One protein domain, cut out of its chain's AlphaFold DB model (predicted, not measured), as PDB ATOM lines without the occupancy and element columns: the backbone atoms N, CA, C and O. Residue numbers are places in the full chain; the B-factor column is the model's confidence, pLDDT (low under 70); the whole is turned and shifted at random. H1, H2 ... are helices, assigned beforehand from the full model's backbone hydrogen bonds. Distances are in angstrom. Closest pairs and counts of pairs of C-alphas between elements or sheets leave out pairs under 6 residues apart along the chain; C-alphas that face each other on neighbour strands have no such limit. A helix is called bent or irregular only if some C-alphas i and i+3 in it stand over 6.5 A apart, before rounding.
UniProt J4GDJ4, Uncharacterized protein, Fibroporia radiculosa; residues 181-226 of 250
ATOM      1  N   ARG A 181     287.409 247.366  66.259       80.12
ATOM      2  CA  ARG A 181     288.449 246.684  65.477       80.12
ATOM      3  C   ARG A 181     288.985 245.457  66.217       80.12
ATOM      4  O   ARG A 181     288.936 244.369  65.652       80.12
ATOM      5  N   SER A 182     289.392 245.595  67.478       80.44
ATOM      6  CA  SER A 182     289.883 244.478  68.302       80.44
ATOM      7  C   SER A 182     288.829 243.382  68.474       80.44
ATOM      8  O   SER A 182     289.125 242.198  68.336       80.44
ATOM      9  N   HIS A 183     287.565 243.776  68.653       82.00
ATOM     10  CA  HIS A 183     286.444 242.838  68.702       82.00
ATOM     11  C   HIS A 183     286.311 242.010  67.411       82.00
ATOM     12  O   HIS A 183     286.004 240.817  67.459       82.00
ATOM     13  N   ARG A 184     286.527 242.629  66.243       81.69
ATOM     14  CA  ARG A 184     286.494 241.936  64.945       81.69
ATOM     15  C   ARG A 184     287.679 240.993  64.769       81.69
ATOM     16  O   ARG A 184     287.462 239.903  64.254       81.69
ATOM     17  N   LEU A 185     288.870 241.379  65.229       81.12
ATOM     18  CA  LEU A 185     290.057 240.516  65.206       81.12
ATOM     19  C   LEU A 185     289.816 239.223  65.990       81.12
ATOM     20  O   LEU A 185     290.103 238.143  65.483       81.12
ATOM     21  N   VAL A 186     289.201 239.303  67.175       82.75
ATOM     22  CA  VAL A 186     288.856 238.102  67.958       82.75
ATOM     23  C   VAL A 186     287.861 237.208  67.222       82.75
ATOM     24  O   VAL A 186     288.080 236.004  67.127       82.75
ATOM     25  N   LEU A 187     286.792 237.775  66.654       81.31
ATOM     26  CA  LEU A 187     285.823 236.992  65.876       81.31
ATOM     27  C   LEU A 187     286.462 236.322  64.651       81.31
ATOM     28  O   LEU A 187     286.101 235.198  64.313       81.31
ATOM     29  N   GLN A 188     287.419 236.989  64.008       79.25
ATOM     30  CA  GLN A 188     288.183 236.416  62.907       79.25
ATOM     31  C   GLN A 188     289.093 235.272  63.381       79.25
ATOM     32  O   GLN A 188     289.043 234.192  62.803       79.25
ATOM     33  N   ALA A 189     289.850 235.455  64.468       77.38
ATOM     34  CA  ALA A 189     290.705 234.412  65.053       77.38
ATOM     35  C   ALA A 189     289.911 233.182  65.552       77.38
ATOM     36  O   ALA A 189     290.429 232.065  65.639       77.38
ATOM     37  N   MET A 190     288.627 233.371  65.865       76.12
ATOM     38  CA  MET A 190     287.683 232.302  66.197       76.12
ATOM     39  C   MET A 190     287.078 231.596  64.977       76.12
ATOM     40  O   MET A 190     286.355 230.623  65.158       76.12
ATOM     41  N   GLY A 191     287.329 232.077  63.755       73.94
ATOM     42  CA  GLY A 191     286.712 231.557  62.531       73.94
ATOM     43  C   GLY A 191     285.251 231.984  62.329       73.94
ATOM     44  O   GLY A 191     284.582 231.467  61.441       73.94
ATOM     45  N   LEU A 192     284.740 232.932  63.123       75.56
ATOM     46  CA  LEU A 192     283.354 233.420  63.043       75.56
ATOM     47  C   LEU A 192     283.161 234.522  61.990       75.56
ATOM     48  O   LEU A 192     282.029 234.867  61.652       75.56
ATOM     49  N   LEU A 193     284.253 235.099  61.484       69.62
ATOM     50  CA  LEU A 193     284.253 236.073  60.397       69.62
ATOM     51  C   LEU A 193     285.351 235.724  59.391       69.62
ATOM     52  O   LEU A 193     286.523 235.662  59.754       69.62
ATOM     53  N   HIS A 194     284.979 235.564  58.120       61.59
ATOM     54  CA  HIS A 194     285.934 235.437  57.023       61.59
ATOM     55  C   HIS A 194     286.233 236.826  56.452       61.59
ATOM     56  O   HIS A 194     285.394 237.441  55.792       61.59
ATOM     57  N   MET A 195     287.422 237.336  56.747       61.31
ATOM     58  CA  MET A 195     287.982 238.544  56.145       61.31
ATOM     59  C   MET A 195     289.226 238.130  55.346       61.31
ATOM     60  O   MET A 195     289.831 237.117  55.705       61.31
ATOM     61  N   PRO A 196     289.626 238.874  54.294       60.22
ATOM     62  CA  PRO A 196     290.936 238.664  53.677       60.22
ATOM     63  C   PRO A 196     291.991 238.681  54.782       60.22
ATOM     64  O   PRO A 196     291.935 239.569  55.637       60.22
ATOM     65  N   GLU A 197     292.857 237.663  54.815       56.56
ATOM     66  CA  GLU A 197     293.831 237.510  55.895       56.56
ATOM     67  C   GLU A 197     294.622 238.813  56.036       56.56
ATOM     68  O   GLU A 197     295.288 239.219  55.079       56.56
ATOM     69  N   PRO A 198     294.508 239.527  57.172       53.62
ATOM     70  CA  PRO A 198     295.448 240.589  57.442       53.62
ATOM     71  C   PRO A 198     296.824 239.936  57.502       53.62
ATOM     72  O   PRO A 198     296.976 238.838  58.045       53.62
ATOM     73  N   GLU A 199     297.830 240.601  56.948       54.91
ATOM     74  CA  GLU A 199     299.210 240.275  57.270       54.91
ATOM     75  C   GLU A 199     299.356 240.497  58.784       54.91
ATOM     76  O   GLU A 199     299.613 241.612  59.227       54.91
ATOM     77  N   MET A 200     299.160 239.453  59.601       56.12
ATOM     78  CA  MET A 200     299.316 239.505  61.066       56.12
ATOM     79  C   MET A 200     300.772 239.760  61.501       56.12
ATOM     80  O   MET A 200     301.149 239.502  62.642       56.12
ATOM     81  N   ASP A 201     301.609 240.264  60.599       60.56
ATOM     82  CA  ASP A 201     302.947 240.731  60.910       60.56
ATOM     83  C   ASP A 201     302.927 242.101  61.616       60.56
ATOM     84  O   ASP A 201     303.974 242.635  61.966       60.56
ATOM     85  N   ASP A 202     301.754 242.686  61.878       82.19
ATOM     86  CA  ASP A 202     301.653 243.844  62.762       82.19
ATOM     87  C   ASP A 202     301.576 243.400  64.237       82.19
ATOM     88  O   ASP A 202     300.565 242.889  64.735       82.19
ATOM     89  N   GLU A 203     302.672 243.626  64.960       87.38
ATOM     90  CA  GLU A 203     302.767 243.450  66.412       87.38
ATOM     91  C   GLU A 203     301.633 244.173  67.154       87.38
ATOM     92  O   GLU A 203     301.070 243.628  68.106       87.38
ATOM     93  N   ALA A 204     301.238 245.368  66.700       87.19
ATOM     94  CA  ALA A 204     300.174 246.136  67.336       87.19
ATOM     95  C   ALA A 204     298.807 245.448  67.197       87.19
ATOM     96  O   ALA A 204     298.006 245.484  68.134       87.19
ATOM     97  N   GLU A 205     298.540 244.788  66.066       85.69
ATOM     98  CA  GLU A 205     297.313 244.009  65.871       85.69
ATOM     99  C   GLU A 205     297.296 242.759  66.749       85.69
ATOM    100  O   GLU A 205     296.270 242.461  67.366       85.69
ATOM    101  N   SER A 206     298.436 242.076  66.873       88.31
ATOM    102  CA  SER A 206     298.578 240.928  67.771       88.31
ATOM    103  C   SER A 206     298.338 241.326  69.229       88.31
ATOM    104  O   SER A 206     297.547 240.689  69.925       88.31
ATOM    105  N   ILE A 207     298.937 242.425  69.693       91.00
ATOM    106  CA  ILE A 207     298.701 242.945  71.048       91.00
ATOM    107  C   ILE A 207     297.225 243.318  71.236       91.00
ATOM    108  O   ILE A 207     296.619 242.936  72.236       91.00
ATOM    109  N   ALA A 208     296.613 244.002  70.265       89.88
ATOM    110  CA  ALA A 208     295.209 244.404  70.335       89.88
ATOM    111  C   ALA A 208     294.236 243.213  70.358       89.88
ATOM    112  O   ALA A 208     293.182 243.297  70.997       89.88
ATOM    113  N   LEU A 209     294.575 242.117  69.672       88.62
ATOM    114  CA  LEU A 209     293.842 240.856  69.719       88.62
ATOM    115  C   LEU A 209     293.877 240.265  71.135       88.62
ATOM    116  O   LEU A 209     292.823 239.988  71.704       88.62
ATOM    117  N   PHE A 210     295.067 240.107  71.719       90.69
ATOM    118  CA  PHE A 210     295.207 239.547  73.067       90.69
ATOM    119  C   PHE A 210     294.599 240.448  74.145       90.69
ATOM    120  O   PHE A 210     293.990 239.939  75.081       90.69
ATOM    121  N   ASP A 211     294.662 241.769  73.988       91.56
ATOM    122  CA  ASP A 211     293.983 242.700  74.892       91.56
ATOM    123  C   ASP A 211     292.467 242.467  74.931       91.56
ATOM    124  O   ASP A 211     291.845 242.527  75.992       91.56
ATOM    125  N   GLU A 212     291.861 242.178  73.778       88.56
ATOM    126  CA  GLU A 212     290.437 241.858  73.690       88.56
ATOM    127  C   GLU A 212     290.109 240.496  74.309       88.56
ATOM    128  O   GLU A 212     289.087 240.373  74.985       88.56
ATOM    129  N   ILE A 213     290.974 239.492  74.138       87.00
ATOM    130  CA  ILE A 213     290.805 238.185  74.790       87.00
ATOM    131  C   ILE A 213     290.841 238.353  76.316       87.00
ATOM    132  O   ILE A 213     289.937 237.876  77.001       87.00
ATOM    133  N   LEU A 214     291.799 239.120  76.846       88.38
ATOM    134  CA  LEU A 214     291.910 239.383  78.284       88.38
ATOM    135  C   LEU A 214     290.699 240.111  78.868       88.38
ATOM    136  O   LEU A 214     290.336 239.857  80.016       88.38
ATOM    137  N   ARG A 215     290.062 241.006  78.101       86.31
ATOM    138  CA  ARG A 215     288.811 241.652  78.526       86.31
ATOM    139  C   ARG A 215     287.673 240.640  78.662       86.31
ATOM    140  O   ARG A 215     286.922 240.712  79.628       86.31
ATOM    141  N   ARG A 216     287.565 239.692  77.726       77.69
ATOM    142  CA  ARG A 216     286.484 238.691  77.694       77.69
ATOM    143  C   ARG A 216     286.662 237.562  78.695       77.69
ATOM    144  O   ARG A 216     285.674 237.096  79.248       77.69
ATOM    145  N   GLU A 217     287.897 237.151  78.973       69.56
ATOM    146  CA  GLU A 217     288.175 236.109  79.969       69.56
ATOM    147  C   GLU A 217     287.719 236.484  81.381       69.56
ATOM    148  O   GLU A 217     287.455 235.600  82.188       69.56
ATOM    149  N   GLY A 218     287.547 237.777  81.683       58.50
ATOM    150  CA  GLY A 218     286.895 238.216  82.919       58.50
ATOM    151  C   GLY A 218     285.422 237.789  83.039       58.50
ATOM    152  O   GLY A 218     284.899 237.739  84.154       58.50
ATOM    153  N   GLU A 219     284.764 237.453  81.924       50.72
ATOM    154  CA  GLU A 219     283.324 237.171  81.818       50.72
ATOM    155  C   GLU A 219     283.002 235.693  81.489       50.72
ATOM    156  O   GLU A 219     281.882 235.246  81.744       50.72
ATOM    157  N   GLY A 220     283.968 234.902  81.003       51.59
ATOM    158  CA  GLY A 220     283.818 233.469  80.698       51.59
ATOM    159  C   GLY A 220     285.006 232.898  79.911       51.59
ATOM    160  O   GLY A 220     285.776 233.657  79.328       51.59
ATOM    161  N   ASP A 221     285.177 231.570  79.901       53.75
ATOM    162  CA  ASP A 221     286.263 230.919  79.151       53.75
ATOM    163  C   ASP A 221     285.992 231.001  77.640       53.75
ATOM    164  O   ASP A 221     285.016 230.469  77.106       53.75
ATOM    165  N   VAL A 222     286.875 231.706  76.940       49.81
ATOM    166  CA  VAL A 222     286.780 231.958  75.504       49.81
ATOM    167  C   VAL A 222     287.006 230.675  74.687       49.81
ATOM    168  O   VAL A 222     286.481 230.546  73.578       49.81
ATOM    169  N   PHE A 223     287.735 229.698  75.232       51.78
ATOM    170  CA  PHE A 223     288.009 228.415  74.585       51.78
ATOM    171  C   PHE A 223     286.873 227.402  74.763       51.78
ATOM    172  O   PHE A 223     286.744 226.502  73.934       51.78
ATOM    173  N   GLU A 224     285.998 227.580  75.757       54.62
ATOM    174  CA  GLU A 224     284.752 226.806  75.882       54.62
ATOM    175  C   GLU A 224     283.711 227.203  74.817       54.62
ATOM    176  O   GLU A 224     282.865 226.394  74.442       54.62
ATOM    177  N   LEU A 225     283.795 228.423  74.271       49.91
ATOM    178  CA  LEU A 225     282.921 228.905  73.191       49.91
ATOM    179  C   LEU A 225     283.304 228.363  71.803       49.91
ATOM    180  O   LEU A 225     282.519 228.493  70.859       49.91
ATOM    181  N   ARG A 226     284.479 227.730  71.652       45.53
ATOM    182  CA  ARG A 226     284.799 226.958  70.446       45.53
ATOM    183  C   ARG A 226     283.982 225.668  70.460       45.53
ATOM    184  O   ARG A 226     284.432 224.631  70.943       45.53
TER     185      ARG A 226
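What this domain is: This is residues 181 to 226 of the 250 residues of an uncharacterized protein of Fibroporia radiculosa (UniProt J4GDJ4). Two helices cross at about a right angle, the short H1 over the longer H2 near the middle of H2, and a wide loop, residues 190 to 202, swings out from the end of H1 to the start of H2. Beyond the far end of H2 a tail, residues 218 to 226, turns back, while residues 199 to 204 stick out at the other end. The printed part has 46 residues with two named helices, H1 then H2, and no named strand; its class is all helix, with 24 of the residues in these helices. It is compact, with a radius of gyration of the C-alphas of 10.7 A, and its C-alphas span 29 by 20 by 14 A.

How they stand to each other: The longest helix is H2, residues 203 to 217. It touches H1, residues 181 to 189, with 11 pairs of C-alphas within 8 A. The closest C-alphas of the two helices are those of Ser 182 and Leu 209, 5.5 A apart. Their lines are about perpendicular, at 83 degrees, and their centres are 8.9 A apart. In H1 and H2 every O i to N i+4 pair is within hydrogen-bond range.

Where its parts are: H2 has 15 residues, from C-alpha 203 at (302.767, 243.450, 66.412) to C-alpha 217 at (288.175, 236.109, 79.969), 21.2 A from first to last. H1 has 9 residues and measures 12.5 A between its first and last C-alphas; it begins with C-alpha 181 at (288.449, 246.684, 65.477). Neither helix is bent.

The domain as a whole: The two C-alphas farthest apart are those of Pro 196 and Gly 218, at 29.5 A. The printed part has no cut. The link from H1 to H2, 13 residues, is long. The mean pLDDT of the printed part is 72.4, and residues 193 to 201 and 217 to 226 are under 70.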